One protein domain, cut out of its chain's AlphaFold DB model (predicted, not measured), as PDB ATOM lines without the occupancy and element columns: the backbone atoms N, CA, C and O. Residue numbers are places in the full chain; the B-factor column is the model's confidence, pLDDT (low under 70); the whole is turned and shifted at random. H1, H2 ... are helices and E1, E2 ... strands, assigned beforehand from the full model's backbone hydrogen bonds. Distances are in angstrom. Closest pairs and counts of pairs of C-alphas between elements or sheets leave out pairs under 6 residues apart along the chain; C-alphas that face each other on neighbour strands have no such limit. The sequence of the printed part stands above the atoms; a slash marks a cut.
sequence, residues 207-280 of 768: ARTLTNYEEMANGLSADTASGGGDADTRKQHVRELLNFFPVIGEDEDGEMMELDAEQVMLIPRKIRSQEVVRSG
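What this domain is: This is residues 207 to 280 of the 768 residues of an uncharacterized protein of Prevotella salivae F0493 (UniProt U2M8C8). H1 and the first part of H3 pack at a slant, with H2 across one end of both; the small hairpin E1-E2 lies near H3, and residues 273 to 280 stick out. The printed part has 74 residues, mostly helix, in the order H1, H2, E1, E2, H3; its sheet is antiparallel. It is only just compact, close to loose: radius of gyration of the C-alphas 13.2 A, spans 38 by 28 by 17 A.

How they stand to each other: Start with H1, residues 207 to 219; its residues 213 to 218 alone touch H2, residues 231 to 242, about perpendicular at 78 degrees, closest C-alphas Ala 217 and Val 238, 5.3 A. In the hairpin of E1, residues 248 to 250, and E2, residues 256 to 258, find N 249 and O 257 within hydrogen-bond range, 2.9 A. H3, residues 261 to 278, touches H1 with residues 264 to 272 alone, at a steep tilt of 41 degrees, opposite ways; the closest C-alphas, Ala 207 and Pro 268, are 4.0 A apart. Every O i to N i+4 pair is within range in H1 and H2, 12 of 14 in H3.

Where its parts are: Find C-alpha 207 at (-21.615, -42.964, 3.324); H1 runs 17.8 A. H3 runs 26.4 A to C-alpha 278 at (-35.191, -37.234, 7.889).

The domain as a whole: The printed part has no cut; the link H1 to H2 is long. Look for pLDDT under 70 at residues 219 to 230 and 252 to 254.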
ATOM      1  N   ALA A 207     -21.876 -42.625   1.932       79.69
ATOM      2  CA  ALA A 207     -21.615 -42.964   3.324       79.69
ATOM      3  C   ALA A 207     -20.874 -44.301   3.422       79.69
ATOM      4  O   ALA A 207     -19.808 -44.363   4.036       79.69
ATOM      5  N   ARG A 208     -21.372 -45.355   2.762       78.88
ATOM      6  CA  ARG A 208     -20.703 -46.663   2.746       78.88
ATOM      7  C   ARG A 208     -19.353 -46.615   2.044       78.88
ATOM      8  O   ARG A 208     -18.393 -47.186   2.551       78.88
ATOM      9  N   THR A 209     -19.270 -45.958   0.890       80.12
ATOM     10  CA  THR A 209     -18.035 -45.890   0.090       80.12
ATOM     11  C   THR A 209     -16.884 -45.315   0.900       80.12
ATOM     12  O   THR A 209     -15.814 -45.912   0.972       80.12
ATOM     13  N   LEU A 210     -17.126 -44.175   1.539       85.06
ATOM     14  CA  LEU A 210     -16.124 -43.474   2.327       85.06
ATOM     15  C   LEU A 210     -15.849 -44.182   3.665       85.06
ATOM     16  O   LEU A 210     -14.699 -44.207   4.090       85.06
ATOM     17  N   THR A 211     -16.848 -44.846   4.268       81.81
ATOM     18  CA  THR A 211     -16.630 -45.718   5.445       81.81
ATOM     19  C   THR A 211     -15.696 -46.884   5.092       81.81
ATOM     20  O   THR A 211     -14.671 -47.069   5.739       81.81
ATOM     21  N   ASN A 212     -15.981 -47.622   4.011       79.62
ATOM     22  CA  ASN A 212     -15.130 -48.723   3.536       79.62
ATOM     23  C   ASN A 212     -13.712 -48.242   3.189       79.62
ATOM     24  O   ASN A 212     -12.739 -48.981   3.340       79.62
ATOM     25  N   TYR A 213     -13.595 -47.011   2.688       82.62
ATOM     26  CA  TYR A 213     -12.316 -46.381   2.389       82.62
ATOM     27  C   TYR A 213     -11.514 -46.092   3.664       82.62
ATOM     28  O   TYR A 213     -10.330 -46.425   3.727       82.62
ATOM     29  N   GLU A 214     -12.151 -45.508   4.682       82.31
ATOM     30  CA  GLU A 214     -11.547 -45.257   5.995       82.31
ATOM     31  C   GLU A 214     -11.128 -46.564   6.680       82.31
ATOM     32  O   GLU A 214      -9.994 -46.675   7.155       82.31
ATOM     33  N   GLU A 215     -12.006 -47.568   6.694       81.06
ATOM     34  CA  GLU A 215     -11.722 -48.892   7.255       81.06
ATOM     35  C   GLU A 215     -10.544 -49.561   6.548       81.06
ATOM     36  O   GLU A 215      -9.694 -50.162   7.199       81.06
ATOM     37  N   MET A 216     -10.432 -49.419   5.224       79.88
ATOM     38  CA  MET A 216      -9.277 -49.928   4.489       79.88
ATOM     39  C   MET A 216      -7.995 -49.184   4.865       79.88
ATOM     40  O   MET A 216      -6.984 -49.824   5.145       79.88
ATOM     41  N   ALA A 217      -8.023 -47.849   4.879       81.94
ATOM     42  CA  ALA A 217      -6.855 -47.045   5.221       81.94
ATOM     43  C   ALA A 217      -6.309 -47.417   6.610       81.94
ATOM     44  O   ALA A 217      -5.104 -47.585   6.782       81.94
ATOM     45  N   ASN A 218      -7.204 -47.621   7.577       77.94
ATOM     46  CA  ASN A 218      -6.842 -47.927   8.958       77.94
ATOM     47  C   ASN A 218      -6.635 -49.424   9.236       77.94
ATOM     48  O   ASN A 218      -5.881 -49.776  10.139       77.94
ATOM     49  N   GLY A 219      -7.235 -50.317   8.451       69.62
ATOM     50  CA  GLY A 219      -7.043 -51.765   8.566       69.62
ATOM     51  C   GLY A 219      -5.729 -52.267   7.959       69.62
ATOM     52  O   GLY A 219      -5.271 -53.356   8.296       69.62
ATOM     53  N   LEU A 220      -5.095 -51.483   7.078       65.31
ATOM     54  CA  LEU A 220      -3.814 -51.829   6.447       65.31
ATOM     55  C   LEU A 220      -2.586 -51.541   7.330       65.31
ATOM     56  O   LEU A 220      -1.491 -52.000   6.998       65.31
ATOM     57  N   SER A 221      -2.745 -50.804   8.434       63.75
ATOM     58  CA  SER A 221      -1.645 -50.399   9.316       63.75
ATOM     59  C   SER A 221      -1.706 -51.117  10.664       63.75
ATOM     60  O   SER A 221      -2.748 -51.154  11.314       63.75
ATOM     61  N   ALA A 222      -0.574 -51.676  11.106       55.97
ATOM     62  CA  ALA A 222      -0.477 -52.446  12.350       55.97
ATOM     63  C   ALA A 222      -0.822 -51.619  13.603       55.97
ATOM     64  O   ALA A 222      -1.296 -52.179  14.589       55.97
ATOM     65  N   ASP A 223      -0.633 -50.297  13.540       57.88
ATOM     66  CA  ASP A 223      -0.853 -49.382  14.665       57.88
ATOM     67  C   ASP A 223      -2.344 -49.019  14.853       57.88
ATOM     68  O   ASP A 223      -2.748 -48.590  15.935       57.88
ATOM     69  N   THR A 224      -3.176 -49.223  13.822       58.44
ATOM     70  CA  THR A 224      -4.624 -48.925  13.823       58.44
ATOM     71  C   THR A 224      -5.512 -50.158  13.604       58.44
ATOM     72  O   THR A 224      -6.716 -50.090  13.842       58.44
ATOM     73  N   ALA A 225      -4.937 -51.305  13.221       45.69
ATOM     74  CA  ALA A 225      -5.662 -52.536  12.880       45.69
ATOM     75  C   ALA A 225      -6.471 -53.164  14.036       45.69
ATOM     76  O   ALA A 225      -7.357 -53.972  13.782       45.69
ATOM     77  N   SER A 226      -6.196 -52.799  15.294       42.62
ATOM     78  CA  SER A 226      -6.958 -53.241  16.479       42.62
ATOM     79  C   SER A 226      -7.855 -52.140  17.064       42.62
ATOM     80  O   SER A 226      -8.131 -52.139  18.258       42.62
ATOM     81  N   GLY A 227      -8.244 -51.147  16.258       49.44
ATOM     82  CA  GLY A 227      -9.043 -50.000  16.709       49.44
ATOM     83  C   GLY A 227      -8.243 -48.910  17.437       49.44
ATOM     84  O   GLY A 227      -8.815 -47.888  17.814       49.44
ATOM     85  N   GLY A 228      -6.924 -49.087  17.589       51.31
ATOM     86  CA  GLY A 228      -5.997 -48.075  18.105       51.31
ATOM     87  C   GLY A 228      -5.769 -46.895  17.148       51.31
ATOM     88  O   GLY A 228      -6.229 -46.907  16.007       51.31
ATOM     89  N   GLY A 229      -5.060 -45.869  17.631       56.03
ATOM     90  CA  GLY A 229      -4.684 -44.663  16.881       56.03
ATOM     91  C   GLY A 229      -5.599 -43.461  17.129       56.03
ATOM     92  O   GLY A 229      -6.824 -43.577  17.095       56.03
ATOM     93  N   ASP A 230      -4.991 -42.301  17.387       68.38
ATOM     94  CA  ASP A 230      -5.711 -41.033  17.523       68.38
ATOM     95  C   ASP A 230      -6.285 -40.547  16.177       68.38
ATOM     96  O   ASP A 230      -5.974 -41.068  15.100       68.38
ATOM     97  N   ALA A 231      -7.163 -39.542  16.243       70.00
ATOM     98  CA  ALA A 231      -7.834 -38.991  15.067       70.00
ATOM     99  C   ALA A 231      -6.845 -38.494  13.994       70.00
ATOM    100  O   ALA A 231      -7.122 -38.611  12.799       70.00
ATOM    101  N   ASP A 232      -5.677 -37.991  14.405       78.69
ATOM    102  CA  ASP A 232      -4.651 -37.489  13.491       78.69
ATOM    103  C   ASP A 232      -3.956 -38.624  12.730       78.69
ATOM    104  O   ASP A 232      -3.750 -38.522  11.516       78.69
ATOM    105  N   THR A 233      -3.663 -39.735  13.407       79.38
ATOM    106  CA  THR A 233      -3.082 -40.940  12.795       79.38
ATOM    107  C   THR A 233      -4.037 -41.533  11.763       79.38
ATOM    108  O   THR A 233      -3.642 -41.805  10.626       79.38
ATOM    109  N   ARG A 234      -5.325 -41.646  12.109       77.94
ATOM    110  CA  ARG A 234      -6.349 -42.150  11.183       77.94
ATOM    111  C   ARG A 234      -6.507 -41.256   9.952       77.94
ATOM    112  O   ARG A 234      -6.528 -41.747   8.823       77.94
ATOM    113  N   LYS A 235      -6.524 -39.933  10.150       85.06
ATOM    114  CA  LYS A 235      -6.555 -38.942   9.062       85.06
ATOM    115  C   LYS A 235      -5.346 -39.072   8.137       85.06
ATOM    116  O   LYS A 235      -5.472 -38.892   6.925       85.06
ATOM    117  N   GLN A 236      -4.172 -39.372   8.692       85.31
ATOM    118  CA  GLN A 236      -2.949 -39.529   7.915       85.31
ATOM    119  C   GLN A 236      -2.992 -40.769   7.014       85.31
ATOM    120  O   GLN A 236      -2.663 -40.648   5.833       85.31
ATOM    121  N   HIS A 237      -3.469 -41.916   7.504       85.06
ATOM    122  CA  HIS A 237      -3.632 -43.114   6.671       85.06
ATOM    123  C   HIS A 237      -4.602 -42.880   5.506       85.06
ATOM    124  O   HIS A 237      -4.320 -43.260   4.368       85.06
ATOM    125  N   VAL A 238      -5.722 -42.194   5.760       86.62
ATOM    126  CA  VAL A 238      -6.677 -41.821   4.703       86.62
ATOM    127  C   VAL A 238      -6.008 -40.920   3.660       86.62
ATOM    128  O   VAL A 238      -6.168 -41.142   2.459       86.62
ATOM    129  N   ARG A 239      -5.202 -39.941   4.090       88.44
ATOM    130  CA  ARG A 239      -4.449 -39.056   3.186       88.44
ATOM    131  C   ARG A 239      -3.449 -39.820   2.315       88.44
ATOM    132  O   ARG A 239      -3.301 -39.501   1.140       88.44
ATOM    133  N   GLU A 240      -2.757 -40.808   2.872       86.44
ATOM    134  CA  GLU A 240      -1.810 -41.632   2.113       86.44
ATOM    135  C   GLU A 240      -2.508 -42.442   1.028       86.44
ATOM    136  O   GLU A 240      -2.031 -42.481  -0.107       86.44
ATOM    137  N   LEU A 241      -3.665 -43.019   1.347       85.00
ATOM    138  CA  LEU A 241      -4.461 -43.765   0.386       85.00
ATOM    139  C   LEU A 241      -5.023 -42.861  -0.726       85.00
ATOM    140  O   LEU A 241      -5.003 -43.267  -1.892       85.00
ATOM    141  N   LEU A 242      -5.425 -41.622  -0.408       87.44
ATOM    142  CA  LEU A 242      -5.929 -40.645  -1.390       87.44
ATOM    143  C   LEU A 242      -4.899 -40.309  -2.475       87.44
ATOM    144  O   LEU A 242      -5.283 -40.111  -3.624       87.44
ATOM    145  N   ASN A 243      -3.598 -40.359  -2.161       84.62
ATOM    146  CA  ASN A 243      -2.539 -40.150  -3.157       84.62
ATOM    147  C   ASN A 243      -2.509 -41.230  -4.251       84.62
ATOM    148  O   ASN A 243      -2.047 -40.970  -5.362       84.62
ATOM    149  N   PHE A 244      -2.957 -42.450  -3.943       80.69
ATOM    150  CA  PHE A 244      -3.005 -43.561  -4.898       80.69
ATOM    151  C   PHE A 244      -4.393 -43.743  -5.498       80.69
ATOM    152  O   PHE A 244      -4.530 -44.207  -6.632       80.69
ATOM    153  N   PHE A 245      -5.423 -43.413  -4.724       81.19
ATOM    154  CA  PHE A 245      -6.800 -43.678  -5.067       81.19
ATOM    155  C   PHE A 245      -7.683 -42.468  -4.732       81.19
ATOM    156  O   PHE A 245      -8.366 -42.473  -3.703       81.19
ATOM    157  N   PRO A 246      -7.671 -41.431  -5.594       85.31
ATOM    158  CA  PRO A 246      -8.420 -40.206  -5.355       85.31
ATOM    159  C   PRO A 246      -9.922 -40.483  -5.388       85.31
ATOM    160  O   PRO A 246     -10.413 -41.265  -6.220       85.31
ATOM    161  N   VAL A 247     -10.655 -39.833  -4.489       86.75
ATOM    162  CA  VAL A 247     -12.112 -39.926  -4.397       86.75
ATOM    163  C   VAL A 247     -12.712 -38.584  -4.782       86.75
ATOM    164  O   VAL A 247     -12.332 -37.552  -4.245       86.75
ATOM    165  N   ILE A 248     -13.644 -38.612  -5.724       85.69
ATOM    166  CA  ILE A 248     -14.397 -37.451  -6.181       85.69
ATOM    167  C   ILE A 248     -15.835 -37.662  -5.716       85.69
ATOM    168  O   ILE A 248     -16.464 -38.658  -6.085       85.69
ATOM    169  N   GLY A 249     -16.324 -36.767  -4.868       83.88
ATOM    170  CA  GLY A 249     -17.662 -36.817  -4.290       83.88
ATOM    171  C   GLY A 249     -18.500 -35.618  -4.703       83.88
ATOM    172  O   GLY A 249     -17.965 -34.587  -5.104       83.88
ATOM    173  N   GLU A 250     -19.810 -35.780  -4.604       76.50
ATOM    174  CA  GLU A 250     -20.778 -34.698  -4.762       76.50
ATOM    175  C   GLU A 250     -20.860 -33.864  -3.471       76.50
ATOM    176  O   GLU A 250     -21.007 -34.425  -2.378       76.50
ATOM    177  N   ASP A 251     -20.737 -32.542  -3.587       71.56
ATOM    178  CA  ASP A 251     -20.898 -31.609  -2.471       71.56
ATOM    179  C   ASP A 251     -22.383 -31.313  -2.158       71.56
ATOM    180  O   ASP A 251     -23.281 -32.089  -2.494       71.56
ATOM    181  N   GLU A 252     -22.669 -30.244  -1.412       64.50
ATOM    182  CA  GLU A 252     -24.051 -29.869  -1.068       64.50
ATOM    183  C   GLU A 252     -24.815 -29.215  -2.224       64.50
ATOM    184  O   GLU A 252     -26.044 -29.256  -2.228       64.50
ATOM    185  N   ASP A 253     -24.098 -28.662  -3.205       64.69
ATOM    186  CA  ASP A 253     -24.649 -27.964  -4.368       64.69
ATOM    187  C   ASP A 253     -24.752 -28.884  -5.602       64.69
ATOM    188  O   ASP A 253     -25.186 -28.460  -6.677       64.69
ATOM    189  N   GLY A 254     -24.381 -30.161  -5.456       67.31
ATOM    190  CA  GLY A 254     -24.379 -31.144  -6.540       67.31
ATOM    191  C   GLY A 254     -23.130 -31.079  -7.424       67.31
ATOM    192  O   GLY A 254     -23.100 -31.640  -8.527       67.31
ATOM    193  N   GLU A 255     -22.088 -30.365  -6.994       75.94
ATOM    194  CA  GLU A 255     -20.833 -30.244  -7.719       75.94
ATOM    195  C   GLU A 255     -19.864 -31.382  -7.357       75.94
ATOM    196  O   GLU A 255     -19.781 -31.827  -6.218       75.94
ATOM    197  N   MET A 256     -19.110 -31.877  -8.348       81.00
ATOM    198  CA  MET A 256     -18.158 -32.966  -8.134       81.00
ATOM    199  C   MET A 256     -16.816 -32.362  -7.738       81.00
ATOM    200  O   MET A 256     -16.203 -31.658  -8.545       81.00
ATOM    201  N   MET A 257     -16.343 -32.679  -6.538       84.75
ATOM    202  CA  MET A 257     -15.068 -32.201  -6.010       84.75
ATOM    203  C   MET A 257     -14.184 -33.356  -5.545       84.75
ATOM    204  O   MET A 257     -14.669 -34.387  -5.080       84.75
ATOM    205  N   GLU A 258     -12.869 -33.189  -5.678       86.56
ATOM    206  CA  GLU A 258     -11.907 -34.113  -5.081       86.56
ATOM    207  C   GLU A 258     -11.938 -33.958  -3.557       86.56
ATOM    208  O   GLU A 258     -11.866 -32.841  -3.044       86.56
ATOM    209  N   LEU A 259     -12.095 -35.076  -2.852       87.75
ATOM    210  CA  LEU A 259     -12.257 -35.103  -1.405       87.75
ATOM    211  C   LEU A 259     -10.906 -35.198  -0.704       87.75
ATOM    212  O   LEU A 259     -10.055 -36.013  -1.069       87.75
ATOM    213  N   ASP A 260     -10.743 -34.423   0.364       89.19
ATOM    214  CA  ASP A 260      -9.623 -34.581   1.285       89.19
ATOM    215  C   ASP A 260      -9.926 -35.585   2.417       89.19
ATOM    216  O   ASP A 260     -11.048 -36.058   2.602       89.19
ATOM    217  N   ALA A 261      -8.901 -35.918   3.207       87.12
ATOM    218  CA  ALA A 261      -9.029 -36.888   4.294       87.12
ATOM    219  C   ALA A 261     -10.040 -36.477   5.380       87.12
ATOM    220  O   ALA A 261     -10.629 -37.338   6.026       87.12
ATOM    221  N   GLU A 262     -10.239 -35.178   5.610       87.62
ATOM    222  CA  GLU A 262     -11.234 -34.688   6.564       87.62
ATOM    223  C   GLU A 262     -12.646 -34.902   6.034       87.62
ATOM    224  O   GLU A 262     -13.504 -35.430   6.739       87.62
ATOM    225  N   GLN A 263     -12.865 -34.567   4.766       87.12
ATOM    226  CA  GLN A 263     -14.137 -34.767   4.088       87.12
ATOM    227  C   GLN A 263     -14.510 -36.249   3.999       87.12
ATOM    228  O   GLN A 263     -15.664 -36.589   4.251       87.12
ATOM    229  N   VAL A 264     -13.547 -37.141   3.730       85.62
ATOM    230  CA  VAL A 264     -13.769 -38.601   3.723       85.62
ATOM    231  C   VAL A 264     -14.328 -39.095   5.064       85.62
ATOM    232  O   VAL A 264     -15.215 -39.942   5.066       85.62
ATOM    233  N   MET A 265     -13.874 -38.539   6.192       83.06
ATOM    234  CA  MET A 265     -14.359 -38.928   7.524       83.06
ATOM    235  C   MET A 265     -15.660 -38.207   7.932       83.06
ATOM    236  O   MET A 265     -16.505 -38.783   8.620       83.06
ATOM    237  N   LEU A 266     -15.854 -36.942   7.534       83.94
ATOM    238  CA  LEU A 266     -17.009 -36.132   7.955       83.94
ATOM    239  C   LEU A 266     -18.270 -36.359   7.111       83.94
ATOM    240  O   LEU A 266     -19.375 -36.362   7.659       83.94
ATOM    241  N   ILE A 267     -18.135 -36.539   5.793       84.81
ATOM    242  CA  ILE A 267     -19.279 -36.687   4.879       84.81
ATOM    243  C   ILE A 267     -20.174 -37.877   5.273       84.81
ATOM    244  O   ILE A 267     -21.389 -37.680   5.359       84.81
ATOM    245  N   PRO A 268     -19.645 -39.080   5.581       83.50
ATOM    246  CA  PRO A 268     -20.473 -40.217   5.992       83.50
ATOM    247  C   PRO A 268     -21.277 -39.941   7.250       83.50
ATOM    248  O   PRO A 268     -22.469 -40.238   7.286       83.50
ATOM    249  N   ARG A 269     -20.644 -39.330   8.256       84.56
ATOM    250  CA  ARG A 269     -21.305 -38.950   9.509       84.56
ATOM    251  C   ARG A 269     -22.457 -37.991   9.250       84.56
ATOM    252  O   ARG A 269     -23.561 -38.242   9.718       84.56
ATOM    253  N   LYS A 270     -22.223 -36.959   8.433       84.88
ATOM    254  CA  LYS A 270     -23.246 -35.976   8.055       84.88
ATOM    255  C   LYS A 270     -24.404 -36.605   7.278       84.88
ATOM    256  O   LYS A 270     -25.554 -36.276   7.538       84.88
ATOM    257  N   ILE A 271     -24.125 -37.520   6.345       83.31
ATOM    258  CA  ILE A 271     -25.173 -38.243   5.605       83.31
ATOM    259  C   ILE A 271     -26.010 -39.097   6.562       83.31
ATOM    260  O   ILE A 271     -27.236 -39.027   6.519       83.31
ATOM    261  N   ARG A 272     -25.362 -39.872   7.443       84.50
ATOM    262  CA  ARG A 272     -26.056 -40.719   8.424       84.50
ATOM    263  C   ARG A 272     -26.917 -39.884   9.368       84.50
ATOM    264  O   ARG A 272     -28.083 -40.216   9.550       84.50
ATOM    265  N   SER A 273     -26.389 -38.787   9.915       89.25
ATOM    266  CA  SER A 273     -27.137 -37.935  10.844       89.25
ATOM    267  C   SER A 273     -28.314 -37.219  10.178       89.25
ATOM    268  O   SER A 273     -29.396 -37.129  10.756       89.25
ATOM    269  N   GLN A 274     -28.149 -36.759   8.934       85.56
ATOM    270  CA  GLN A 274     -29.247 -36.188   8.152       85.56
ATOM    271  C   GLN A 274     -30.337 -37.223   7.859       85.56
ATOM    272  O   GLN A 274     -31.514 -36.890   7.954       85.56
ATOM    273  N   GLU A 275     -29.971 -38.467   7.547       82.25
ATOM    274  CA  GLU A 275     -30.936 -39.549   7.322       82.25
ATOM    275  C   GLU A 275     -31.681 -39.936   8.606       82.25
ATOM    276  O   GLU A 275     -32.898 -40.127   8.590       82.25
ATOM    277  N   VAL A 276     -30.983 -39.988   9.744       87.94
ATOM    278  CA  VAL A 276     -31.608 -40.182  11.061       87.94
ATOM    279  C   VAL A 276     -32.642 -39.085  11.313       87.94
ATOM    280  O   VAL A 276     -33.777 -39.401  11.640       87.94
ATOM    281  N   VAL A 277     -32.323 -37.809  11.081       89.62
ATOM    282  CA  VAL A 277     -33.301 -36.718  11.242       89.62
ATOM    283  C   VAL A 277     -34.461 -36.831  10.245       89.62
ATOM    284  O   VAL A 277     -35.616 -36.730  10.650       89.62
ATOM    285  N   ARG A 278     -34.179 -37.082   8.957       84.00
ATOM    286  CA  ARG A 278     -35.191 -37.234   7.889       84.00
ATOM    287  C   ARG A 278     -36.181 -38.367   8.172       84.00
ATOM    288  O   ARG A 278     -37.361 -38.219   7.886       84.00
ATOM    289  N   SER A 279     -35.709 -39.462   8.758       80.50
ATOM    290  CA  SER A 279     -36.517 -40.623   9.156       80.50
ATOM    291  C   SER A 279     -37.159 -40.490  10.545       80.50
ATOM    292  O   SER A 279     -37.709 -41.464  11.058       80.50
ATOM    293  N   GLY A 280     -37.070 -39.322  11.196       86.38
ATOM    294  CA  GLY A 280     -37.612 -39.113  12.542       86.38
ATOM    295  C   GLY A 280     -36.941 -39.977  13.615       86.38
ATOM    296  O   GLY A 280     -37.601 -40.467  14.525       86.38
TER     297      GLY A 280